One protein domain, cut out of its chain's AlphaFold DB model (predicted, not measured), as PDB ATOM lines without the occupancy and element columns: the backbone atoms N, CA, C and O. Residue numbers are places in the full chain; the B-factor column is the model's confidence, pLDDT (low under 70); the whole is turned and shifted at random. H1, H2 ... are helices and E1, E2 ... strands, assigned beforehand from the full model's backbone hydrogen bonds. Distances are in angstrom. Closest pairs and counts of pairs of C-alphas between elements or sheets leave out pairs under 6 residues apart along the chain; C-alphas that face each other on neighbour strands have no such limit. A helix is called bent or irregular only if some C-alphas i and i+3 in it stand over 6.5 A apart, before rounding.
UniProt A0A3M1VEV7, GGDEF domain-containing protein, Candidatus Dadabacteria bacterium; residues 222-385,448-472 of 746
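AT A GLANCE: This is residues 222 to 385 and 448 to 472 of the 746 residues of the protein "GGDEF domain-containing protein" of Candidatus Dadabacteria bacterium (UniProt A0A3M1VEV7). A small antiparallel sheet of three strands, with arm H4b over it and H5 packed on the bent helix H4, makes one limb of a V; the long helix H6 makes the other limb, packing on H3 near the corner. Residues 362 to 374 of H6 stick out, H7 follows at its far end, and the unnamed stretch 454 to 472 runs from H8 back to E1. The printed part has 189 residues and is mostly helix, with eight helices and three strands in the order H1 H2 E1 H3 H4 E2 E3 H5 H6 H7 H8; the sheet's order is E1 E3 E2. It is loose, with a radius of gyration of the C-alphas of 20.3 A and spans of 58 by 54 by 33 A.

IN THESE COORDINATES: The strands are E1, residues 251 to 257, 19.3 A long, E2, residues 299 to 305, 19.1 A, and E3, residues 308 to 314, 20.1 A. H4, residues 273 to 293, was assigned as one helix by its hydrogen bonds but is bent, with C-alphas 283 and 286 7.1 A apart; its arms are H4a, residues 273 to 283, and H4b, residues 286 to 293. H5, residues 319 to 337, measures 26.8 A. H6, residues 345 to 376, measures 46.1 A, from C-alpha 345 at (101.312, 122.447, 165.706) to C-alpha 376 at (135.613, 128.837, 135.647). The shorter helices are H1, residues 232 to 235, beginning at C-alpha 232 (126.272, 93.702, 159.925), H2, 237 to 246, H3, 261 to 267, H7, 378 to 385, and H8, 448 to 453.

HOW THE PARTS SIT: Inner strand E3 is antiparallel to E1, with N 254 and O 311 2.9 A apart, and to E2, with N 302 and O 310 2.8 A apart, both within hydrogen-bond range. E2 and E3 form a hairpin. E1, H3 H4 and E2 form a split strand-helix-strand unit, two strands running the same way with E3 between them, and its crossover is right-handed. H4b lies over E2 at a height over the sheet of 9.3 A. H5 touches H4b at a steep tilt of 40 degrees, opposite ways, closest at the C-alphas of Ala 292 and Gly 322, 5.1 A; H5 only grazes the sheet, as do H1 and H2. H1 and H2 touch only at the corner, closest at the C-alphas of Leu 233 and Gly 239, 3.9 A. H3 and H4a form a helical hairpin, closest at the C-alphas of Asn 265 and Gly 274, 4.7 A. H6 touches H3 with residues 349 to 357 alone, closest at the C-alphas of Leu 264 and Ala 353, 5.0 A, at a steep tilt of 66 degrees. H7 is close to H6 but not clearly touching; H8 touches no helix. Every O i to N i+4 pair is within hydrogen-bond range in H2, H3, H4a, H4b, H5, H6, H7 and H8; H1 is too short for such a pair.

THE WHOLE: The C-alphas of Gly 295 and Ala 379, the two farthest apart, are 60.8 A apart. Residues 386 to 447 are not printed, and C-alphas 385 and 448 are 38.5 A apart across the cut. Of the links that are printed whole, none is long. The mean pLDDT of the printed part is 73.1; it is under 70 at 69 residues, among them 353 to 385 and 448 to 472.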
ATOM      1  N   ARG A 222     119.719  93.066 165.847       89.31
ATOM      2  CA  ARG A 222     118.572  93.858 165.408       89.31
ATOM      3  C   ARG A 222     118.653  95.262 165.994       89.31
ATOM      4  O   ARG A 222     119.082  95.453 167.131       89.31
ATOM      5  N   ASP A 223     118.246  96.233 165.198       90.56
ATOM      6  CA  ASP A 223     118.102  97.618 165.602       90.56
ATOM      7  C   ASP A 223     116.977  97.748 166.638       90.56
ATOM      8  O   ASP A 223     115.856  97.295 166.416       90.56
ATOM      9  N   GLY A 224     117.270  98.377 167.777       88.19
ATOM     10  CA  GLY A 224     116.323  98.466 168.892       88.19
ATOM     11  C   GLY A 224     115.109  99.360 168.621       88.19
ATOM     12  O   GLY A 224     114.098  99.217 169.301       88.19
ATOM     13  N   LEU A 225     115.191 100.273 167.646       90.31
ATOM     14  CA  LEU A 225     114.076 101.153 167.295       90.31
ATOM     15  C   LEU A 225     113.099 100.467 166.339       90.31
ATOM     16  O   LEU A 225     111.894 100.532 166.561       90.31
ATOM     17  N   THR A 226     113.623  99.868 165.271       92.06
ATOM     18  CA  THR A 226     112.838  99.348 164.140       92.06
ATOM     19  C   THR A 226     112.631  97.836 164.186       92.06
ATOM     20  O   THR A 226     111.771  97.314 163.487       92.06
ATOM     21  N   GLY A 227     113.419  97.107 164.982       91.56
ATOM     22  CA  GLY A 227     113.424  95.641 165.001       91.56
ATOM     23  C   GLY A 227     114.042  94.994 163.753       91.56
ATOM     24  O   GLY A 227     114.090  93.761 163.669       91.56
ATOM     25  N   LEU A 228     114.523  95.802 162.801       93.38
ATOM     26  CA  LEU A 228     115.177  95.367 161.568       93.38
ATOM     27  C   LEU A 228     116.599  94.882 161.834       93.38
ATOM     28  O   LEU A 228     117.220  95.249 162.829       93.38
ATOM     29  N   TYR A 229     117.151  94.078 160.930       91.31
ATOM     30  CA  TYR A 229     118.573  93.747 160.988       91.31
ATOM     31  C   TYR A 229     119.434  94.970 160.647       91.31
ATOM     32  O   TYR A 229     119.064  95.798 159.811       91.31
ATOM     33  N   GLY A 230     120.586  95.069 161.311       86.88
ATOM     34  CA  GLY A 230     121.567  96.114 161.048       86.88
ATOM     35  C   GLY A 230     122.452  95.841 159.827       86.88
ATOM     36  O   GLY A 230     122.469  94.744 159.265       86.88
ATOM     37  N   ALA A 231     123.287  96.826 159.502       81.88
ATOM     38  CA  ALA A 231     124.349  96.761 158.493       81.88
ATOM     39  C   ALA A 231     125.225  95.487 158.551       81.88
ATOM     40  O   ALA A 231     125.660  94.994 157.514       81.88
ATOM     41  N   GLY A 232     125.460  94.918 159.742       77.94
ATOM     42  CA  GLY A 232     126.272  93.702 159.925       77.94
ATOM     43  C   GLY A 232     125.785  92.479 159.133       77.94
ATOM     44  O   GLY A 232     126.579  91.582 158.848       77.94
ATOM     45  N   LEU A 233     124.515  92.477 158.711       82.12
ATOM     46  CA  LEU A 233     123.945  91.440 157.853       82.12
ATOM     47  C   LEU A 233     124.486  91.493 156.406       82.12
ATOM     48  O   LEU A 233     124.470  90.480 155.723       82.12
ATOM     49  N   LEU A 234     124.981  92.644 155.934       77.56
ATOM     50  CA  LEU A 234     125.518  92.803 154.572       77.56
ATOM     51  C   LEU A 234     127.039  92.625 154.487       77.56
ATOM     52  O   LEU A 234     127.553  92.327 153.415       77.56
ATOM     53  N   TYR A 235     127.760  92.835 155.592       76.94
ATOM     54  CA  TYR A 235     129.226  92.947 155.584       76.94
ATOM     55  C   TYR A 235     129.968  91.702 156.082       76.94
ATOM     56  O   TYR A 235     131.192  91.660 156.005       76.94
ATOM     57  N   THR A 236     129.260  90.711 156.622       76.00
ATOM     58  CA  THR A 236     129.868  89.471 157.132       76.00
ATOM     59  C   THR A 236     129.484  88.285 156.254       76.00
ATOM     60  O   THR A 236     128.387  88.269 155.698       76.00
ATOM     61  N   GLU A 237     130.354  87.279 156.140       76.31
ATOM     62  CA  GLU A 237     130.046  86.037 155.408       76.31
ATOM     63  C   GLU A 237     128.817  85.330 155.999       76.31
ATOM     64  O   GLU A 237     127.916  84.924 155.265       76.31
ATOM     65  N   GLU A 238     128.722  85.281 157.333       77.38
ATOM     66  CA  GLU A 238     127.545  84.783 158.059       77.38
ATOM     67  C   GLU A 238     126.276  85.572 157.698       77.38
ATOM     68  O   GLU A 238     125.208  84.997 157.475       77.38
ATOM     69  N   GLY A 239     126.393  86.901 157.621       79.19
ATOM     70  CA  GLY A 239     125.314  87.794 157.223       79.19
ATOM     71  C   GLY A 239     124.868  87.551 155.786       79.19
ATOM     72  O   GLY A 239     123.677  87.360 155.554       79.19
ATOM     73  N   ALA A 240     125.804  87.465 154.840       78.06
ATOM     74  CA  ALA A 240     125.519  87.186 153.436       78.06
ATOM     75  C   ALA A 240     124.846  85.816 153.249       78.06
ATOM     76  O   ALA A 240     123.849  85.706 152.525       78.06
ATOM     77  N   ALA A 241     125.320  84.785 153.957       78.38
ATOM     78  CA  ALA A 241     124.671  83.477 153.997       78.38
ATOM     79  C   ALA A 241     123.237  83.586 154.540       78.38
ATOM     80  O   ALA A 241     122.305  83.036 153.948       78.38
ATOM     81  N   LYS A 242     123.023  84.366 155.609       83.25
ATOM     82  CA  LYS A 242     121.682  84.605 156.155       83.25
ATOM     83  C   LYS A 242     120.785  85.420 155.217       83.25
ATOM     84  O   LYS A 242     119.601  85.116 155.125       83.25
ATOM     85  N   VAL A 243     121.311  86.402 154.488       84.62
ATOM     86  CA  VAL A 243     120.565  87.142 153.455       84.62
ATOM     87  C   VAL A 243     120.110  86.198 152.346       84.62
ATOM     88  O   VAL A 243     118.948  86.241 151.949       84.62
ATOM     89  N   ASN A 244     120.990  85.315 151.869       85.50
ATOM     90  CA  ASN A 244     120.637  84.312 150.861       85.50
ATOM     91  C   ASN A 244     119.620  83.289 151.372       85.50
ATOM     92  O   ASN A 244     118.777  82.844 150.600       85.50
ATOM     93  N   TRP A 245     119.672  82.949 152.659       84.12
ATOM     94  CA  TRP A 245     118.689  82.080 153.299       84.12
ATOM     95  C   TRP A 245     117.319  82.758 153.457       84.12
ATOM     96  O   TRP A 245     116.300  82.149 153.150       84.12
ATOM     97  N   LEU A 246     117.290  84.020 153.904       83.75
ATOM     98  CA  LEU A 246     116.062  84.802 154.105       83.75
ATOM     99  C   LEU A 246     115.381  85.174 152.784       83.75
ATOM    100  O   LEU A 246     114.157  85.186 152.708       83.75
ATOM    101  N   LEU A 247     116.173  85.490 151.760       88.38
ATOM    102  CA  LEU A 247     115.692  85.972 150.471       88.38
ATOM    103  C   LEU A 247     116.406  85.227 149.326       88.38
ATOM    104  O   LEU A 247     117.306  85.774 148.686       88.38
ATOM    105  N   PRO A 248     116.068  83.957 149.060       86.00
ATOM    106  CA  PRO A 248     116.781  83.153 148.071       86.00
ATOM    107  C   PRO A 248     116.574  83.661 146.635       86.00
ATOM    108  O   PRO A 248     115.500  84.144 146.270       86.00
ATOM    109  N   GLY A 249     117.599  83.476 145.797       87.44
ATOM    110  CA  GLY A 249     117.603  83.859 144.377       87.44
ATOM    111  C   GLY A 249     118.264  85.211 144.091       87.44
ATOM    112  O   GLY A 249     118.938  85.778 144.956       87.44
ATOM    113  N   SER A 250     118.089  85.701 142.861       85.88
ATOM    114  CA  SER A 250     118.554  87.023 142.422       85.88
ATOM    115  C   SER A 250     117.827  88.133 143.175       85.88
ATOM    116  O   SER A 250     116.641  88.005 143.490       85.88
ATOM    117  N   LYS A 251     118.544  89.217 143.484       87.12
ATOM    118  CA  LYS A 251     118.029  90.318 144.301       87.12
ATOM    119  C   LYS A 251     118.345  91.665 143.666       87.12
ATOM    120  O   LYS A 251     119.419  91.850 143.096       87.12
ATOM    121  N   LEU A 252     117.443  92.616 143.841       84.75
ATOM    122  CA  LEU A 252     117.658  94.030 143.569       84.75
ATOM    123  C   LEU A 252     117.975  94.732 144.888       84.75
ATOM    124  O   LEU A 252     117.301  94.510 145.893       84.75
ATOM    125  N   LEU A 253     119.004  95.573 144.879       84.38
ATOM    126  CA  LEU A 253     119.398  96.381 146.025       84.38
ATOM    127  C   LEU A 253     118.881  97.806 145.825       84.38
ATOM    128  O   LEU A 253     119.213  98.448 144.830       84.38
ATOM    129  N   THR A 254     118.097  98.300 146.780       86.25
ATOM    130  CA  THR A 254     117.612  99.682 146.805       86.25
ATOM    131  C   THR A 254     118.077 100.362 148.086       86.25
ATOM    132  O   THR A 254     117.846  99.855 149.183       86.25
ATOM    133  N   PHE A 255     118.721 101.518 147.944       85.00
ATOM    134  CA  PHE A 255     119.053 102.389 149.068       85.00
ATOM    135  C   PHE A 255     117.921 103.385 149.291       85.00
ATOM    136  O   PHE A 255     117.434 104.008 148.343       85.00
ATOM    137  N   ILE A 256     117.512 103.518 150.546       83.94
ATOM    138  CA  ILE A 256     116.480 104.449 150.982       83.94
ATOM    139  C   ILE A 256     117.144 105.404 151.965       83.94
ATOM    140  O   ILE A 256     117.649 104.972 153.000       83.94
ATOM    141  N   ASP A 257     117.125 106.686 151.632       84.75
ATOM    142  CA  ASP A 257     117.582 107.760 152.502       84.75
ATOM    143  C   ASP A 257     116.411 108.704 152.775       84.75
ATOM    144  O   ASP A 257     115.624 109.011 151.872       84.75
ATOM    145  N   PHE A 258     116.257 109.122 154.030       78.00
ATOM    146  CA  PHE A 258     115.219 110.074 154.405       78.00
ATOM    147  C   PHE A 258     115.823 111.465 154.561       78.00
ATOM    148  O   PHE A 258     116.265 111.867 155.639       78.00
ATOM    149  N   ASP A 259     115.759 112.227 153.473       69.88
ATOM    150  CA  ASP A 259     116.238 113.598 153.417       69.88
ATOM    151  C   ASP A 259     115.688 114.454 154.573       69.88
ATOM    152  O   ASP A 259     114.492 114.482 154.870       69.88
ATOM    153  N   ASN A 260     116.579 115.224 155.203       65.12
ATOM    154  CA  ASN A 260     116.253 116.267 156.186       65.12
ATOM    155  C   ASN A 260     115.574 115.802 157.486       65.12
ATOM    156  O   ASN A 260     115.196 116.638 158.311       65.12
ATOM    157  N   VAL A 261     115.519 114.499 157.752       68.25
ATOM    158  CA  VAL A 261     115.003 113.948 159.014       68.25
ATOM    159  C   VAL A 261     115.747 114.492 160.238       68.25
ATOM    160  O   VAL A 261     115.136 114.841 161.252       68.25
ATOM    161  N   GLY A 262     117.070 114.647 160.135       64.94
ATOM    162  CA  GLY A 262     117.877 115.256 161.195       64.94
ATOM    163  C   GLY A 262     117.495 116.708 161.517       64.94
ATOM    164  O   GLY A 262     117.718 117.160 162.637       64.94
ATOM    165  N   ILE A 263     116.894 117.433 160.568       65.31
ATOM    166  CA  ILE A 263     116.472 118.828 160.752       65.31
ATOM    167  C   ILE A 263     115.174 118.885 161.549       65.31
ATOM    168  O   ILE A 263     115.076 119.696 162.466       65.31
ATOM    169  N   LEU A 264     114.234 117.971 161.291       70.31
ATOM    170  CA  LEU A 264     112.996 117.856 162.068       70.31
ATOM    171  C   LEU A 264     113.286 117.599 163.559       70.31
ATOM    172  O   LEU A 264     112.632 118.163 164.434       70.31
ATOM    173  N   ASN A 265     114.319 116.807 163.859       71.81
ATOM    174  CA  ASN A 265     114.781 116.578 165.234       71.81
ATOM    175  C   ASN A 265     115.358 117.839 165.895       71.81
ATOM    176  O   ASN A 265     115.334 117.945 167.119       71.81
ATOM    177  N   GLY A 266     115.894 118.764 165.098       69.19
ATOM    178  CA  GLY A 266     116.524 119.997 165.561       69.19
ATOM    179  C   GLY A 266     115.578 121.190 165.705       69.19
ATOM    180  O   GLY A 266     115.992 122.193 166.273       69.19
ATOM    181  N   VAL A 267     114.339 121.115 165.202       69.62
ATOM    182  CA  VAL A 267     113.353 122.204 165.362       69.62
ATOM    183  C   VAL A 267     112.836 122.284 166.798       69.62
ATOM    184  O   VAL A 267     112.727 123.376 167.340       69.62
ATOM    185  N   ASP A 268     112.580 121.138 167.428       74.31
ATOM    186  CA  ASP A 268     112.058 121.046 168.796       74.31
ATOM    187  C   ASP A 268     112.866 120.014 169.607       74.31
ATOM    188  O   ASP A 268     112.410 118.886 169.856       74.31
ATOM    189  N   PRO A 269     114.121 120.357 169.966       72.62
ATOM    190  CA  PRO A 269     115.026 119.436 170.644       72.62
ATOM    191  C   PRO A 269     114.575 119.120 172.078       72.62
ATOM    192  O   PRO A 269     114.875 118.036 172.587       72.62
ATOM    193  N   GLU A 270     113.837 120.032 172.717       74.94
ATOM    194  CA  GLU A 270     113.386 119.895 174.103       74.94
ATOM    195  C   GLU A 270     112.246 118.881 174.231       74.94
ATOM    196  O   GLU A 270     112.338 117.943 175.029       74.94
ATOM    197  N   ASN A 271     111.206 118.988 173.396       76.19
ATOM    198  CA  ASN A 271     110.049 118.090 173.495       76.19
ATOM    199  C   ASN A 271     110.182 116.837 172.617       76.19
ATOM    200  O   ASN A 271     109.373 115.902 172.728       76.19
ATOM    201  N   LYS A 272     111.211 116.788 171.758       85.56
ATOM    202  CA  LYS A 272     111.532 115.662 170.866       85.56
ATOM    203  C   LYS A 272     110.351 115.255 169.978       85.56
ATOM    204  O   LYS A 272     110.248 114.086 169.595       85.56
ATOM    205  N   LYS A 273     109.437 116.183 169.661       82.25
ATOM    206  CA  LYS A 273     108.253 115.892 168.836       82.25
ATOM    207  C   LYS A 273     108.662 115.440 167.435       82.25
ATOM    208  O   LYS A 273     108.204 114.389 166.993       82.25
ATOM    209  N   GLY A 274     109.614 116.136 166.808       80.25
ATOM    210  CA  GLY A 274     110.185 115.730 165.518       80.25
ATOM    211  C   GLY A 274     110.777 114.316 165.550       80.25
ATOM    212  O   GLY A 274     110.417 113.467 164.737       80.25
ATOM    213  N   ALA A 275     111.574 114.005 166.577       83.75
ATOM    214  CA  ALA A 275     112.165 112.674 166.734       83.75
ATOM    215  C   ALA A 275     111.120 111.569 166.907       83.75
ATOM    216  O   ALA A 275     111.298 110.473 166.383       83.75
ATOM    217  N   LYS A 276     110.011 111.839 167.605       88.50
ATOM    218  CA  LYS A 276     108.906 110.877 167.733       88.50
ATOM    219  C   LYS A 276     108.229 110.600 166.393       88.50
ATOM    220  O   LYS A 276     107.958 109.438 166.104       88.50
ATOM    221  N   ILE A 277     107.991 111.630 165.583       84.88
ATOM    222  CA  ILE A 277     107.374 111.492 164.255       84.88
ATOM    223  C   ILE A 277     108.267 110.647 163.340       84.88
ATOM    224  O   ILE A 277     107.812 109.671 162.749       84.88
ATOM    225  N   VAL A 278     109.556 110.977 163.282       87.62
ATOM    226  CA  VAL A 278     110.556 110.239 162.496       87.62
ATOM    227  C   VAL A 278     110.637 108.781 162.936       87.62
ATOM    228  O   VAL A 278     110.577 107.869 162.114       87.62
ATOM    229  N   ASN A 279     110.732 108.550 164.246       91.62
ATOM    230  CA  ASN A 279     110.792 107.207 164.805       91.62
ATOM    231  C   ASN A 279     109.538 106.393 164.463       91.62
ATOM    232  O   ASN A 279     109.663 105.206 164.169       91.62
ATOM    233  N   ALA A 280     108.357 107.020 164.458       90.00
ATOM    234  CA  ALA A 280     107.113 106.366 164.063       90.00
ATOM    235  C   ALA A 280     107.126 105.950 162.582       90.00
ATOM    236  O   ALA A 280     106.714 104.836 162.266       90.00
ATOM    237  N   ILE A 281     107.663 106.791 161.687       89.88
ATOM    238  CA  ILE A 281     107.871 106.424 160.276       89.88
ATOM    239  C   ILE A 281     108.796 105.212 160.185       89.88
ATOM    240  O   ILE A 281     108.413 104.200 159.602       89.88
ATOM    241  N   PHE A 282     109.968 105.268 160.821       93.69
ATOM    242  CA  PHE A 282     110.960 104.187 160.780       93.69
ATOM    243  C   PHE A 282     110.420 102.862 161.319       93.69
ATOM    244  O   PHE A 282     110.670 101.808 160.737       93.69
ATOM    245  N   GLN A 283     109.640 102.908 162.399       94.75
ATOM    246  CA  GLN A 283     108.976 101.737 162.973       94.75
ATOM    247  C   GLN A 283     107.917 101.133 162.049       94.75
ATOM    248  O   GLN A 283     107.634  99.940 162.145       94.75
ATOM    249  N   LYS A 284     107.328 101.934 161.154       95.94
ATOM    250  CA  LYS A 284     106.270 101.484 160.251       95.94
ATOM    251  C   LYS A 284     106.798 100.940 158.919       95.94
ATOM    252  O   LYS A 284     106.076 100.179 158.281       95.94
ATOM    253  N   LEU A 285     108.042 101.245 158.530       94.44
ATOM    254  CA  LEU A 285     108.599 100.873 157.218       94.44
ATOM    255  C   LEU A 285     108.503  99.378 156.898       94.44
ATOM    256  O   LEU A 285     108.099  99.036 155.793       94.44
ATOM    257  N   ASP A 286     108.813  98.494 157.851       95.12
ATOM    258  CA  ASP A 286     108.739  97.042 157.623       95.12
ATOM    259  C   ASP A 286     107.309  96.592 157.293       95.12
ATOM    260  O   ASP A 286     107.095  95.810 156.380       95.12
ATOM    261  N   SER A 287     106.313  97.144 157.991       95.50
ATOM    262  CA  SER A 287     104.897  96.849 157.738       95.50
ATOM    263  C   SER A 287     104.436  97.371 156.379       95.50
ATOM    264  O   SER A 287     103.640  96.706 155.729       95.50
ATOM    265  N   LEU A 288     104.909  98.545 155.950       95.75
ATOM    266  CA  LEU A 288     104.557  99.096 154.635       95.75
ATOM    267  C   LEU A 288     105.200  98.287 153.505       95.75
ATOM    268  O   LEU A 288     104.578  98.091 152.464       95.75
ATOM    269  N   ALA A 289     106.425  97.800 153.718       94.44
ATOM    270  CA  ALA A 289     107.095  96.907 152.782       94.44
ATOM    271  C   ALA A 289     106.367  95.556 152.691       94.44
ATOM    272  O   ALA A 289     106.113  95.080 151.590       94.44
ATOM    273  N   ASP A 290     105.955  94.976 153.821       94.44
ATOM    274  CA  ASP A 290     105.198  93.716 153.847       94.44
ATOM    275  C   ASP A 290     103.893  93.798 153.048       94.44
ATOM    276  O   ASP A 290     103.588  92.909 152.251       94.44
ATOM    277  N   GLU A 291     103.167  94.908 153.197       93.25
ATOM    278  CA  GLU A 291     101.956  95.192 152.427       93.25
ATOM    279  C   GLU A 291     102.251  95.326 150.922       93.25
ATOM    280  O   GLU A 291     101.579  94.688 150.111       93.25
ATOM    281  N   ALA A 292     103.271  96.103 150.544       93.81
ATOM    282  CA  ALA A 292     103.597  96.388 149.143       93.81
ATOM    283  C   ALA A 292     104.177  95.176 148.387       93.81
ATOM    284  O   ALA A 292     103.876  94.951 147.214       93.81
ATOM    285  N   PHE A 293     104.994  94.360 149.057       93.06
ATOM    286  CA  PHE A 293     105.644  93.187 148.462       93.06
ATOM    287  C   PHE A 293     104.894  91.876 148.726       93.06
ATOM    288  O   PHE A 293     105.339  90.815 148.278       93.06
ATOM    289  N   ARG A 294     103.726  91.953 149.381       91.62
ATOM    290  CA  ARG A 294     102.808  90.833 149.646       91.62
ATOM    291  C   ARG A 294     103.467  89.688 150.415       91.62
ATOM    292  O   ARG A 294     103.257  88.529 150.072       91.62
ATOM    293  N   GLY A 295     104.254  90.027 151.430       88.12
ATOM    294  CA  GLY A 295     104.927  89.055 152.286       88.12
ATOM    295  C   GLY A 295     106.450  89.191 152.318       88.12
ATOM    296  O   GLY A 295     107.113  89.554 151.338       88.12
ATOM    297  N   ARG A 296     107.016  88.851 153.478       88.00
ATOM    298  CA  ARG A 296     108.457  88.892 153.790       88.00
ATOM    299  C   ARG A 296     109.319  87.943 152.960       88.00
ATOM    300  O   ARG A 296     110.535  88.064 152.972       88.00
ATOM    301  N   GLU A 297     108.733  86.999 152.235       89.69
ATOM    302  CA  GLU A 297     109.459  86.118 151.316       89.69
ATOM    303  C   GLU A 297     109.943  86.830 150.039       89.69
ATOM    304  O   GLU A 297     110.757  86.276 149.293       89.69
ATOM    305  N   ASN A 298     109.442  88.043 149.774       91.94
ATOM    306  CA  ASN A 298     109.749  88.814 148.567       91.94
ATOM    307  C   ASN A 298     110.694  89.994 148.814       91.94
ATOM    308  O   ASN A 298     111.222  90.553 147.849       91.94
ATOM    309  N   TYR A 299     110.943  90.359 150.073       94.88
ATOM    310  CA  TYR A 299     111.820  91.470 150.419       94.88
ATOM    311  C   TYR A 299     112.572  91.239 151.733       94.88
ATOM    312  O   TYR A 299     112.176  90.448 152.583       94.88
ATOM    313  N   LEU A 300     113.653  91.984 151.925       94.06
ATOM    314  CA  LEU A 300     114.352  92.098 153.194       94.06
ATOM    315  C   LEU A 300     114.742  93.560 153.410       94.06
ATOM    316  O   LEU A 300     115.546  94.112 152.660       94.06
ATOM    317  N   LEU A 301     114.167  94.181 154.440       94.94
ATOM    318  CA  LEU A 301     114.473  95.553 154.832       94.94
ATOM    319  C   LEU A 301     115.488  95.563 155.982       94.94
ATOM    320  O   LEU A 301     115.360  94.829 156.963       94.94
ATOM    321  N   LEU A 302     116.504  96.408 155.854       92.50
ATOM    322  CA  LEU A 302     117.626  96.543 156.775       92.50
ATOM    323  C   LEU A 302     117.805  98.010 157.140       92.50
ATOM    324  O   LEU A 302     117.614  98.891 156.302       92.50
ATOM    325  N   ARG A 303     118.240  98.277 158.370       93.31
ATOM    326  CA  ARG A 303     118.652  99.621 158.783       93.31
ATOM    327  C   ARG A 303     120.173  99.697 158.783       93.31
ATOM    328  O   ARG A 303     120.826  98.937 159.498       93.31
ATOM    329  N   LEU A 304     120.748 100.607 158.001       86.00
ATOM    330  CA  LEU A 304     122.198 100.794 157.971       86.00
ATOM    331  C   LEU A 304     122.644 101.610 159.180       86.00
ATOM    332  O   LEU A 304     123.308 101.092 160.081       86.00
ATOM    333  N   LYS A 305     122.260 102.887 159.201       83.69
ATOM    334  CA  LYS A 305     122.621 103.845 160.242       83.69
ATOM    335  C   LYS A 305     121.692 105.050 160.167       83.69
ATOM    336  O   LYS A 305     121.445 105.563 159.090       83.69
ATOM    337  N   GLY A 306     121.234 105.542 161.318       86.94
ATOM    338  CA  GLY A 306     120.443 106.775 161.361       86.94
ATOM    339  C   GLY A 306     119.151 106.657 160.550       86.94
ATOM    340  O   GLY A 306     118.277 105.865 160.912       86.94
ATOM    341  N   ASP A 307     119.051 107.465 159.506       86.25
ATOM    342  CA  ASP A 307     117.973 107.585 158.523       86.25
ATOM    343  C   ASP A 307     118.184 106.751 157.245       86.25
ATOM    344  O   ASP A 307     117.298 106.711 156.398       86.25
ATOM    345  N   GLU A 308     119.289 106.011 157.138       87.31
ATOM    346  CA  GLU A 308     119.610 105.192 155.968       87.31
ATOM    347  C   GLU A 308     119.117 103.741 156.122       87.31
ATOM    348  O   GLU A 308     119.413 103.042 157.106       87.31
ATOM    349  N   PHE A 309     118.425 103.249 155.094       92.44
ATOM    350  CA  PHE A 309     117.904 101.888 155.001       92.44
ATOM    351  C   PHE A 309     118.307 101.224 153.684       92.44
ATOM    352  O   PHE A 309     118.551 101.868 152.663       92.44
ATOM    353  N   VAL A 310     118.345  99.896 153.711       90.25
ATOM    354  CA  VAL A 310     118.545  99.060 152.530       90.25
ATOM    355  C   VAL A 310     117.355  98.136 152.377       90.25
ATOM    356  O   VAL A 310     117.013  97.398 153.299       90.25
ATOM    357  N   LEU A 311     116.760  98.152 151.193       92.56
ATOM    358  CA  LEU A 311     115.703  97.246 150.786       92.56
ATOM    359  C   LEU A 311     116.256  96.293 149.727       92.56
ATOM    360  O   LEU A 311     116.614  96.699 148.621       92.56
ATOM    361  N   LEU A 312     116.338  95.017 150.083       91.75
ATOM    362  CA  LEU A 312     116.629  93.929 149.163       91.75
ATOM    363  C   LEU A 312     115.308  93.366 148.650       91.75
ATOM    364  O   LEU A 312     114.472  92.957 149.448       91.75
ATOM    365  N   LEU A 313     115.127  93.323 147.337       92.12
ATOM    366  CA  LEU A 313     113.928  92.786 146.696       92.12
ATOM    367  C   LEU A 313     114.287  91.543 145.913       92.12
ATOM    368  O   LEU A 313     115.299  91.534 145.219       92.12
ATOM    369  N   LYS A 314     113.461  90.506 145.979       92.00
ATOM    370  CA  LYS A 314     113.612  89.359 145.085       92.00
ATOM    371  C   LYS A 314     113.376  89.825 143.647       92.00
ATOM    372  O   LYS A 314     112.362  90.462 143.380       92.00
ATOM    373  N   ASP A 315     114.297  89.519 142.736       89.69
ATOM    374  CA  ASP A 315     114.173  89.902 141.324       89.69
ATOM    375  C   ASP A 315     113.060  89.067 140.673       89.69
ATOM    376  O   ASP A 315     113.247  87.903 140.314       89.69
ATOM    377  N   ASN A 316     111.857  89.637 140.632       87.25
ATOM    378  CA  ASN A 316     110.655  89.047 140.063       87.25
ATOM    379  C   ASN A 316     109.818  90.131 139.365       87.25
ATOM    380  O   ASN A 316     110.054  91.328 139.537       87.25
ATOM    381  N   GLU A 317     108.815  89.715 138.592       83.19
ATOM    382  CA  GLU A 317     107.980  90.624 137.790       83.19
ATOM    383  C   GLU A 317     107.217  91.666 138.631       83.19
ATOM    384  O   GLU A 317     106.872  92.732 138.128       83.19
ATOM    385  N   ASN A 318     107.008  91.398 139.925       83.56
ATOM    386  CA  ASN A 318     106.296  92.285 140.844       83.56
ATOM    387  C   ASN A 318     107.223  93.263 141.589       83.56
ATOM    388  O   ASN A 318     106.723  94.137 142.296       83.56
ATOM    389  N   ALA A 319     108.550  93.142 141.467       84.75
ATOM    390  CA  ALA A 319     109.492  93.952 142.241       84.75
ATOM    391  C   ALA A 319     109.373  95.450 141.916       84.75
ATOM    392  O   ALA A 319     109.377  96.281 142.822       84.75
ATOM    393  N   ALA A 320     109.207  95.794 140.634       85.25
ATOM    394  CA  ALA A 320     109.052  97.179 140.195       85.25
ATOM    395  C   ALA A 320     107.717  97.786 140.658       85.25
ATOM    396  O   ALA A 320     107.708  98.873 141.229       85.25
ATOM    397  N   SER A 321     106.601  97.072 140.471       88.62
ATOM    398  CA  SER A 321     105.285  97.542 140.926       88.62
ATOM    399  C   SER A 321     105.204  97.643 142.448       88.62
ATOM    400  O   SER A 321     104.659  98.611 142.962       88.62
ATOM    401  N   GLY A 322     105.786  96.678 143.170       91.19
ATOM    402  CA  GLY A 322     105.846  96.707 144.630       91.19
ATOM    403  C   GLY A 322     106.705  97.856 145.153       91.19
ATOM    404  O   GLY A 322     106.381  98.439 146.181       91.19
ATOM    405  N   LEU A 323     107.771  98.239 144.440       90.56
ATOM    406  CA  LEU A 323     108.593  99.386 144.823       90.56
ATOM    407  C   LEU A 323     107.837 100.712 144.670       90.56
ATOM    408  O   LEU A 323     107.946 101.564 145.549       90.56
ATOM    409  N   GLU A 324     107.068 100.887 143.594       87.62
ATOM    410  CA  GLU A 324     106.216 102.073 143.427       87.62
ATOM    411  C   GLU A 324     105.095 102.109 144.476       87.62
ATOM    412  O   GLU A 324     104.930 103.125 145.150       87.62
ATOM    413  N   GLU A 325     104.418 100.984 144.729       93.00
ATOM    414  CA  GLU A 325     103.409 100.891 145.794       93.00
ATOM    415  C   GLU A 325     104.012 101.182 147.181       93.00
ATOM    416  O   GLU A 325     103.420 101.892 147.996       93.00
ATOM    417  N   PHE A 326     105.218 100.684 147.459       94.12
ATOM    418  CA  PHE A 326     105.925 100.965 148.706       94.12
ATOM    419  C   PHE A 326     106.215 102.463 148.865       94.12
ATOM    420  O   PHE A 326     105.992 103.015 149.945       94.12
ATOM    421  N   LYS A 327     106.665 103.142 147.801       88.81
ATOM    422  CA  LYS A 327     106.889 104.597 147.814       88.81
ATOM    423  C   LYS A 327     105.603 105.362 148.105       88.81
ATOM    424  O   LYS A 327     105.615 106.242 148.964       88.81
ATOM    425  N   GLU A 328     104.511 105.016 147.425       88.50
ATOM    426  CA  GLU A 328     103.200 105.639 147.630       88.50
ATOM    427  C   GLU A 328     102.736 105.471 149.080       88.50
ATOM    428  O   GLU A 328     102.432 106.455 149.751       88.50
ATOM    429  N   ARG A 329     102.806 104.251 149.625       91.31
ATOM    430  CA  ARG A 329     102.426 103.962 151.018       91.31
ATOM    431  C   ARG A 329     103.282 104.702 152.046       91.31
ATOM    432  O   ARG A 329     102.762 105.180 153.056       91.31
ATOM    433  N   VAL A 330     104.594 104.797 151.822       89.94
ATOM    434  CA  VAL A 330     105.495 105.568 152.696       89.94
ATOM    435  C   VAL A 330     105.151 107.056 152.644       89.94
ATOM    436  O   VAL A 330     105.092 107.692 153.698       89.94
ATOM    437  N   ALA A 331     104.876 107.602 151.455       84.81
ATOM    438  CA  ALA A 331     104.461 108.991 151.292       84.81
ATOM    439  C   ALA A 331     103.118 109.267 151.988       84.81
ATOM    440  O   ALA A 331     103.029 110.202 152.781       84.81
ATOM    441  N   GLU A 332     102.112 108.411 151.797       87.69
ATOM    442  CA  GLU A 332     100.815 108.527 152.474       87.69
ATOM    443  C   GLU A 332     100.953 108.472 154.001       87.69
ATOM    444  O   GLU A 332     100.348 109.269 154.724       87.69
ATOM    445  N   TYR A 333     101.757 107.540 154.523       90.25
ATOM    446  CA  TYR A 333     101.967 107.427 155.965       90.25
ATOM    447  C   TYR A 333     102.713 108.639 156.532       90.25
ATOM    448  O   TYR A 333     102.344 109.138 157.600       90.25
ATOM    449  N   ARG A 334     103.721 109.144 155.809       83.88
ATOM    450  CA  ARG A 334     104.408 110.393 156.150       83.88
ATOM    451  C   ARG A 334     103.411 111.542 156.205       83.88
ATOM    452  O   ARG A 334     103.354 112.207 157.229       83.88
ATOM    453  N   ASP A 335     102.618 111.752 155.160       81.38
ATOM    454  CA  ASP A 335     101.714 112.903 155.048       81.38
ATOM    455  C   ASP A 335     100.634 112.893 156.141       81.38
ATOM    456  O   ASP A 335     100.213 113.942 156.624       81.38
ATOM    457  N   ARG A 336     100.243 111.704 156.620       84.75
ATOM    458  CA  ARG A 336      99.370 111.561 157.795       84.75
ATOM    459  C   ARG A 336     100.028 111.994 159.104       84.75
ATOM    460  O   ARG A 336      99.337 112.493 159.989       84.75
ATOM    461  N   LEU A 337     101.326 111.747 159.262       81.31
ATOM    462  CA  LEU A 337     102.089 112.128 160.456       81.31
ATOM    463  C   LEU A 337     102.660 113.549 160.371       81.31
ATOM    464  O   LEU A 337     102.980 114.143 161.398       81.31
ATOM    465  N   MET A 338     102.798 114.071 159.157       77.62
ATOM    466  CA  MET A 338     103.361 115.369 158.815       77.62
ATOM    467  C   MET A 338     102.382 116.123 157.906       77.62
ATOM    468  O   MET A 338     102.689 116.353 156.734       77.62
ATOM    469  N   PRO A 339     101.186 116.484 158.403       73.31
ATOM    470  CA  PRO A 339     100.235 117.228 157.594       73.31
ATOM    471  C   PRO A 339     100.852 118.571 157.192       73.31
ATOM    472  O   PRO A 339     101.325 119.326 158.037       73.31
ATOM    473  N   LEU A 340     100.826 118.880 155.894       62.59
ATOM    474  CA  LEU A 340     101.351 120.137 155.337       62.59
ATOM    475  C   LEU A 340     100.479 121.362 155.674       62.59
ATOM    476  O   LEU A 340     100.779 122.481 155.258       62.59
ATOM    477  N   GLU A 341      99.379 121.163 156.397       66.12
ATOM    478  CA  GLU A 341      98.509 122.236 156.859       66.12
ATOM    479  C   GLU A 341      99.209 123.016 157.979       66.12
ATOM    480  O   GLU A 341      99.370 122.521 159.099       66.12
ATOM    481  N   SER A 342      99.594 124.259 157.669       57.25
ATOM    482  CA  SER A 342     100.305 125.196 158.556       57.25
ATOM    483  C   SER A 342      99.590 125.499 159.868       57.25
ATOM    484  O   SER A 342     100.180 126.093 160.762       57.25
ATOM    485  N   ASP A 343      98.324 125.115 159.983       63.47
ATOM    486  CA  ASP A 343      97.446 125.533 161.070       63.47
ATOM    487  C   ASP A 343      97.477 124.535 162.242       63.47
ATOM    488  O   ASP A 343      96.889 124.775 163.297       63.47
ATOM    489  N   THR A 344      98.186 123.412 162.081       72.69
ATOM    490  CA  THR A 344      98.437 122.441 163.152       72.69
ATOM    491  C   THR A 344      99.832 122.636 163.744       72.69
ATOM    492  O   THR A 344     100.778 122.974 163.037       72.69
ATOM    493  N   GLU A 345      99.998 122.368 165.043       76.44
ATOM    494  CA  GLU A 345     101.312 122.447 165.706       76.44
ATOM    495  C   GLU A 345     102.360 121.565 164.996       76.44
ATOM    496  O   GLU A 345     103.497 121.977 164.779       76.44
ATOM    497  N   THR A 346     101.960 120.365 164.566       73.94
ATOM    498  CA  THR A 346     102.807 119.460 163.782       73.94
ATOM    499  C   THR A 346     103.122 120.014 162.396       73.94
ATOM    500  O   THR A 346     104.270 119.926 161.966       73.94
ATOM    501  N   GLY A 347     102.147 120.615 161.715       70.50
ATOM    502  CA  GLY A 347     102.355 121.243 160.413       70.50
ATOM    503  C   GLY A 347     103.298 122.442 160.474       70.50
ATOM    504  O   GLY A 347     104.164 122.565 159.613       70.50
ATOM    505  N   MET A 348     103.230 123.269 161.526       72.25
ATOM    506  CA  MET A 348     104.203 124.350 161.746       72.25
ATOM    507  C   MET A 348     105.622 123.812 161.965       72.25
ATOM    508  O   MET A 348     106.562 124.316 161.354       72.25
ATOM    509  N   LEU A 349     105.778 122.759 162.778       74.44
ATOM    510  CA  LEU A 349     107.076 122.109 163.013       74.44
ATOM    511  C   LEU A 349     107.676 121.536 161.722       74.44
ATOM    512  O   LEU A 349     108.867 121.707 161.457       74.44
ATOM    513  N   VAL A 350     106.854 120.857 160.917       71.12
ATOM    514  CA  VAL A 350     107.263 120.295 159.622       71.12
ATOM    515  C   VAL A 350     107.635 121.415 158.658       71.12
ATOM    516  O   VAL A 350     108.717 121.375 158.081       71.12
ATOM    517  N   TRP A 351     106.803 122.450 158.540       74.19
ATOM    518  CA  TRP A 351     107.071 123.606 157.686       74.19
ATOM    519  C   TRP A 351     108.376 124.320 158.062       74.19
ATOM    520  O   TRP A 351     109.175 124.672 157.191       74.19
ATOM    521  N   GLU A 352     108.642 124.501 159.358       72.00
ATOM    522  CA  GLU A 352     109.886 125.106 159.830       72.00
ATOM    523  C   GLU A 352     111.102 124.219 159.514       72.00
ATOM    524  O   GLU A 352     112.146 124.723 159.083       72.00
ATOM    525  N   ALA A 353     110.972 122.898 159.668       68.88
ATOM    526  CA  ALA A 353     112.021 121.951 159.299       68.88
ATOM    527  C   ALA A 353     112.296 121.958 157.790       68.88
ATOM    528  O   ALA A 353     113.459 122.008 157.387       68.88
ATOM    529  N   GLU A 354     111.254 121.978 156.956       69.75
ATOM    530  CA  GLU A 354     111.372 122.102 155.500       69.75
ATOM    531  C   GLU A 354     112.041 123.416 155.105       69.75
ATOM    532  O   GLU A 354     112.944 123.434 154.270       69.75
ATOM    533  N   ARG A 355     111.663 124.529 155.740       68.19
ATOM    534  CA  ARG A 355     112.298 125.824 155.488       68.19
ATOM    535  C   ARG A 355     113.781 125.794 155.856       68.19
ATOM    536  O   ARG A 355     114.610 126.241 155.063       68.19
ATOM    537  N   LYS A 356     114.142 125.230 157.013       65.88
ATOM    538  CA  LYS A 356     115.548 125.068 157.435       65.88
ATOM    539  C   LYS A 356     116.328 124.154 156.488       65.88
ATOM    540  O   LYS A 356     117.477 124.452 156.164       65.88
ATOM    541  N   ALA A 357     115.706 123.080 156.009       64.50
ATOM    542  CA  ALA A 357     116.269 122.189 155.002       64.50
ATOM    543  C   ALA A 357     116.565 122.912 153.687       64.50
ATOM    544  O   ALA A 357     117.684 122.839 153.182       64.50
ATOM    545  N   LEU A 358     115.594 123.672 153.177       62.53
ATOM    546  CA  LEU A 358     115.740 124.466 151.960       62.53
ATOM    547  C   LEU A 358     116.855 125.504 152.093       62.53
ATOM    548  O   LEU A 358     117.667 125.647 151.182       62.53
ATOM    549  N   VAL A 359     116.941 126.193 153.235       63.03
ATOM    550  CA  VAL A 359     118.025 127.147 153.508       63.03
ATOM    551  C   VAL A 359     119.379 126.439 153.520       63.03
ATOM    552  O   VAL A 359     120.318 126.906 152.879       63.03
ATOM    553  N   LYS A 360     119.492 125.291 154.195       62.47
ATOM    554  CA  LYS A 360     120.735 124.506 154.244       62.47
ATOM    555  C   LYS A 360     121.174 124.037 152.856       62.47
ATOM    556  O   LYS A 360     122.362 124.105 152.537       62.47
ATOM    557  N   GLU A 361     120.238 123.577 152.036       63.53
ATOM    558  CA  GLU A 361     120.533 123.134 150.675       63.53
ATOM    559  C   GLU A 361     120.913 124.307 149.768       63.53
ATOM    560  O   GLU A 361     121.860 124.216 148.987       63.53
ATOM    561  N   GLU A 362     120.274 125.465 149.932       65.38
ATOM    562  CA  GLU A 362     120.652 126.654 149.174       65.38
ATOM    563  C   GLU A 362     122.026 127.192 149.597       65.38
ATOM    564  O   GLU A 362     122.806 127.594 148.740       65.38
ATOM    565  N   ILE A 363     122.396 127.099 150.877       54.31
ATOM    566  CA  ILE A 363     123.763 127.373 151.356       54.31
ATOM    567  C   ILE A 363     124.779 126.438 150.680       54.31
ATOM    568  O   ILE A 363     125.832 126.895 150.226       54.31
ATOM    569  N   ARG A 364     124.480 125.135 150.569       56.00
ATOM    570  CA  ARG A 364     125.340 124.173 149.850       56.00
ATOM    571  C   ARG A 364     125.460 124.515 148.368       56.00
ATOM    572  O   ARG A 364     126.561 124.441 147.813       56.00
ATOM    573  N   ARG A 365     124.358 124.920 147.731       61.62
ATOM    574  CA  ARG A 365     124.358 125.376 146.337       61.62
ATOM    575  C   ARG A 365     125.197 126.640 146.170       61.62
ATOM    576  O   ARG A 365     126.037 126.672 145.285       61.62
ATOM    577  N   ILE A 366     125.052 127.625 147.055       58.34
ATOM    578  CA  ILE A 366     125.860 128.854 147.079       58.34
ATOM    579  C   ILE A 366     127.356 128.518 147.168       58.34
ATOM    580  O   ILE A 366     128.150 129.039 146.387       58.34
ATOM    581  N   PHE A 367     127.755 127.599 148.054       52.97
ATOM    582  CA  PHE A 367     129.141 127.122 148.112       52.97
ATOM    583  C   PHE A 367     129.589 126.439 146.817       52.97
ATOM    584  O   PHE A 367     130.689 126.699 146.331       52.97
ATOM    585  N   SER A 368     128.750 125.575 146.252       55.59
ATOM    586  CA  SER A 368     129.057 124.853 145.013       55.59
ATOM    587  C   SER A 368     129.206 125.809 143.825       55.59
ATOM    588  O   SER A 368     130.159 125.692 143.056       55.59
ATOM    589  N   ASP A 369     128.322 126.801 143.716       61.34
ATOM    590  CA  ASP A 369     128.368 127.860 142.709       61.34
ATOM    591  C   ASP A 369     129.620 128.720 142.876       61.34
ATOM    592  O   ASP A 369     130.299 129.006 141.890       61.34
ATOM    593  N   TYR A 370     129.987 129.067 144.113       56.84
ATOM    594  CA  TYR A 370     131.235 129.770 144.396       56.84
ATOM    595  C   TYR A 370     132.448 128.954 143.931       56.84
ATOM    596  O   TYR A 370     133.276 129.463 143.173       56.84
ATOM    597  N   LEU A 371     132.529 127.666 144.287       55.19
ATOM    598  CA  LEU A 371     133.608 126.775 143.846       55.19
ATOM    599  C   LEU A 371     133.658 126.634 142.317       55.19
ATOM    600  O   LEU A 371     134.740 126.653 141.726       55.19
ATOM    601  N   ASN A 372     132.505 126.535 141.655       58.69
ATOM    602  CA  ASN A 372     132.418 126.479 140.196       58.69
ATOM    603  C   ASN A 372     132.805 127.817 139.544       58.69
ATOM    604  O   ASN A 372     133.476 127.824 138.508       58.69
ATOM    605  N   SER A 373     132.456 128.951 140.156       57.78
ATOM    606  CA  SER A 373     132.857 130.290 139.705       57.78
ATOM    607  C   SER A 373     134.373 130.488 139.804       57.78
ATOM    608  O   SER A 373     134.989 131.037 138.893       57.78
ATOM    609  N   LEU A 374     135.004 129.946 140.853       56.22
ATOM    610  CA  LEU A 374     136.456 129.926 140.992       56.22
ATOM    611  C   LEU A 374     137.102 129.062 139.907       56.22
ATOM    612  O   LEU A 374     138.011 129.528 139.230       56.22
ATOM    613  N   LYS A 375     136.602 127.841 139.678       53.72
ATOM    614  CA  LYS A 375     137.122 126.936 138.632       53.72
ATOM    615  C   LYS A 375     136.974 127.498 137.215       53.72
ATOM    616  O   LYS A 375     137.815 127.243 136.354       53.72
ATOM    617  N   SER A 376     135.896 128.235 136.955       56.06
ATOM    618  CA  SER A 376     135.613 128.837 135.647       56.06
ATOM    619  C   SER A 376     136.301 130.189 135.437       56.06
ATOM    620  O   SER A 376     136.382 130.650 134.295       56.06
ATOM    621  N   ASN A 377     136.848 130.807 136.490       53.44
ATOM    622  CA  ASN A 377     137.578 132.062 136.383       53.44
ATOM    623  C   ASN A 377     138.897 131.850 135.608       53.44
ATOM    624  O   ASN A 377     139.773 131.128 136.087       53.44
ATOM    625  N   PRO A 378     139.099 132.502 134.446       50.38
ATOM    626  CA  PRO A 378     140.293 132.312 133.623       50.38
ATOM    627  C   PRO A 378     141.606 132.643 134.340       50.38
ATOM    628  O   PRO A 378     142.634 132.084 133.978       50.38
ATOM    629  N   ALA A 379     141.596 133.534 135.338       48.12
ATOM    630  CA  ALA A 379     142.780 133.854 136.132       48.12
ATOM    631  C   ALA A 379     143.141 132.714 137.094       48.12
ATOM    632  O   ALA A 379     144.304 132.336 137.175       48.12
ATOM    633  N   VAL A 380     142.136 132.123 137.752       46.53
ATOM    634  CA  VAL A 380     142.308 130.933 138.601       46.53
ATOM    635  C   VAL A 380     142.730 129.750 137.746       46.53
ATOM    636  O   VAL A 380     143.687 129.091 138.105       46.53
ATOM    637  N   ARG A 381     142.096 129.550 136.582       46.97
ATOM    638  CA  ARG A 381     142.417 128.479 135.628       46.97
ATOM    639  C   ARG A 381     143.848 128.589 135.094       46.97
ATOM    640  O   ARG A 381     144.585 127.618 135.143       46.97
ATOM    641  N   ARG A 382     144.286 129.794 134.696       46.56
ATOM    642  CA  ARG A 382     145.687 130.058 134.321       46.56
ATOM    643  C   ARG A 382     146.644 129.809 135.484       46.56
ATOM    644  O   ARG A 382     147.717 129.273 135.254       46.56
ATOM    645  N   LEU A 383     146.277 130.163 136.716       40.72
ATOM    646  CA  LEU A 383     147.091 129.886 137.901       40.72
ATOM    647  C   LEU A 383     147.153 128.385 138.226       40.72
ATOM    648  O   LEU A 383     148.249 127.899 138.463       40.72
ATOM    649  N   THR A 384     146.053 127.627 138.177       44.44
ATOM    650  CA  THR A 384     146.083 126.161 138.350       44.44
ATOM    651  C   THR A 384     146.856 125.460 137.235       44.44
ATOM    652  O   THR A 384     147.582 124.514 137.523       44.44
ATOM    653  N   ASP A 385     146.778 125.956 135.998       45.66
ATOM    654  CA  ASP A 385     147.577 125.455 134.872       45.66
ATOM    655  C   ASP A 385     149.075 125.792 135.038       45.66
ATOM    656  O   ASP A 385     149.933 125.021 134.619       45.66
ATOM    657  N   ARG A 448     113.414 133.045 148.017       62.09
ATOM    658  CA  ARG A 448     112.341 134.004 147.719       62.09
ATOM    659  C   ARG A 448     112.184 134.269 146.219       62.09
ATOM    660  O   ARG A 448     111.065 134.220 145.728       62.09
ATOM    661  N   GLY A 449     113.284 134.472 145.491       63.75
ATOM    662  CA  GLY A 449     113.245 134.645 144.034       63.75
ATOM    663  C   GLY A 449     112.604 133.451 143.320       63.75
ATOM    664  O   GLY A 449     111.734 133.635 142.479       63.75
ATOM    665  N   ARG A 450     112.938 132.217 143.725       59.22
ATOM    666  CA  ARG A 450     112.305 131.010 143.164       59.22
ATOM    667  C   ARG A 450     110.839 130.857 143.551       59.22
ATOM    668  O   ARG A 450     110.059 130.336 142.768       59.22
ATOM    669  N   GLU A 451     110.460 131.271 144.753       56.34
ATOM    670  CA  GLU A 451     109.068 131.240 145.213       56.34
ATOM    671  C   GLU A 451     108.191 132.245 144.459       56.34
ATOM    672  O   GLU A 451     107.028 131.955 144.170       56.34
ATOM    673  N   GLU A 452     108.761 133.406 144.129       57.84
ATOM    674  CA  GLU A 452     108.145 134.444 143.302       57.84
ATOM    675  C   GLU A 452     108.042 133.999 141.829       57.84
ATOM    676  O   GLU A 452     106.998 134.197 141.209       57.84
ATOM    677  N   GLU A 453     109.062 133.316 141.291       47.06
ATOM    678  CA  GLU A 453     109.062 132.741 139.934       47.06
ATOM    679  C   GLU A 453     108.131 131.521 139.784       47.06
ATOM    680  O   GLU A 453     107.506 131.346 138.739       47.06
ATOM    681  N   ALA A 454     108.006 130.684 140.820       45.47
ATOM    682  CA  ALA A 454     107.203 129.457 140.792       45.47
ATOM    683  C   ALA A 454     105.700 129.677 141.047       45.47
ATOM    684  O   ALA A 454     104.944 128.706 141.057       45.47
ATOM    685  N   GLY A 455     105.255 130.919 141.271       36.78
ATOM    686  CA  GLY A 455     103.840 131.268 141.412       36.78
ATOM    687  C   GLY A 455     103.089 130.402 142.428       36.78
ATOM    688  O   GLY A 455     102.225 129.631 142.040       36.78
ATOM    689  N   ALA A 456     103.414 130.503 143.724       38.19
ATOM    690  CA  ALA A 456     102.664 129.874 144.829       38.19
ATOM    691  C   ALA A 456     102.263 128.386 144.621       38.19
ATOM    692  O   ALA A 456     101.241 127.930 145.138       38.19
ATOM    693  N   GLY A 457     103.071 127.613 143.889       30.28
ATOM    694  CA  GLY A 457     102.930 126.166 143.752       30.28
ATOM    695  C   GLY A 457     103.546 125.428 144.944       30.28
ATOM    696  O   GLY A 457     104.664 125.730 145.358       30.28
ATOM    697  N   ARG A 458     102.789 124.478 145.509       39.25
ATOM    698  CA  ARG A 458     103.122 123.650 146.685       39.25
ATOM    699  C   ARG A 458     104.561 123.115 146.657       39.25
ATOM    700  O   ARG A 458     104.979 122.496 145.683       39.25
ATOM    701  N   ARG A 459     105.285 123.321 147.762       36.38
ATOM    702  CA  ARG A 459     106.632 122.781 147.994       36.38
ATOM    703  C   ARG A 459     106.507 121.366 148.538       36.38
ATOM    704  O   ARG A 459     105.694 121.115 149.418       36.38
ATOM    705  N   VAL A 460     107.289 120.463 147.964       30.88
ATOM    706  CA  VAL A 460     107.320 119.039 148.285       30.88
ATOM    707  C   VAL A 460     108.708 118.741 148.840       30.88
ATOM    708  O   VAL A 460     109.704 119.058 148.185       30.88
ATOM    709  N   MET A 461     108.796 118.119 150.019       32.06
ATOM    710  CA  MET A 461     109.980 117.341 150.387       32.06
ATOM    711  C   MET A 461     110.174 116.249 149.332       32.06
ATOM    712  O   MET A 461     109.401 115.288 149.276       32.06
ATOM    713  N   ASN A 462     111.175 116.431 148.468       30.84
ATOM    714  CA  ASN A 462     111.555 115.433 147.479       30.84
ATOM    715  C   ASN A 462     112.121 114.206 148.192       30.84
ATOM    716  O   ASN A 462     113.060 114.324 148.969       30.84
ATOM    717  N   PHE A 463     111.575 113.037 147.875       31.02
ATOM    718  CA  PHE A 463     112.241 111.769 148.123       31.02
ATOM    719  C   PHE A 463     113.178 111.493 146.948       31.02
ATOM    720  O   PHE A 463     112.711 111.280 145.827       31.02
ATOM    721  N   SER A 464     114.489 111.473 147.179       30.25
ATOM    722  CA  SER A 464     115.416 110.896 146.208       30.25
ATOM    723  C   SER A 464     115.630 109.418 146.551       30.25
ATOM    724  O   SER A 464     116.334 109.066 147.487       30.25
ATOM    725  N   THR A 465     114.962 108.513 145.830       29.91
ATOM    726  CA  THR A 465     115.272 107.077 145.932       29.91
ATOM    727  C   THR A 465     116.316 106.730 144.881       29.91
ATOM    728  O   THR A 465     116.167 107.067 143.704       29.91
ATOM    729  N   GLY A 466     117.414 106.120 145.334       28.48
ATOM    730  CA  GLY A 466     118.560 105.772 144.504       28.48
ATOM    731  C   GLY A 466     118.184 104.864 143.334       28.48
ATOM    732  O   GLY A 466     117.242 104.075 143.405       28.48
ATOM    733  N   GLY A 467     118.936 104.990 142.240       28.38
ATOM    734  CA  GLY A 467     118.763 104.156 141.055       28.38
ATOM    735  C   GLY A 467     118.935 102.666 141.365       28.38
ATOM    736  O   GLY A 467     119.753 102.277 142.196       28.38
ATOM    737  N   LEU A 468     118.163 101.835 140.665       26.42
ATOM    738  CA  LEU A 468     118.270 100.379 140.720       26.42
ATOM    739  C   LEU A 468     119.653  99.940 140.223       26.42
ATOM    740  O   LEU A 468     119.994 100.146 139.058       26.42
ATOM    741  N   VAL A 469     120.437  99.298 141.092       27.36
ATOM    742  CA  VAL A 469     121.696  98.649 140.708       27.36
ATOM    743  C   VAL A 469     121.470  97.142 140.711       27.36
ATOM    744  O   VAL A 469     121.252  96.531 141.757       27.36
ATOM    745  N   ARG A 470     121.513  96.527 139.521       27.84
ATOM    746  CA  ARG A 470     121.552  95.066 139.388       27.84
ATOM    747  C   ARG A 470     122.922  94.570 139.834       27.84
ATOM    748  O   ARG A 470     123.931  94.900 139.220       27.84
ATOM    749  N   ILE A 471     122.949  93.759 140.882       28.61
ATOM    750  CA  ILE A 471     124.152  93.055 141.326       28.61
ATOM    751  C   ILE A 471     124.066  91.645 140.744       28.61
ATOM    752  O   ILE A 471     123.234  90.860 141.192       28.61
ATOM    753  N   GLY A 472     124.883  91.331 139.731       27.81
ATOM    754  CA  GLY A 472     124.969  89.946 139.248       27.81
ATOM    755  C   GLY A 472     125.412  89.668 137.812       27.81
ATOM    756  O   GLY A 472     125.634  88.502 137.521       27.81
TER     757      GLY A 472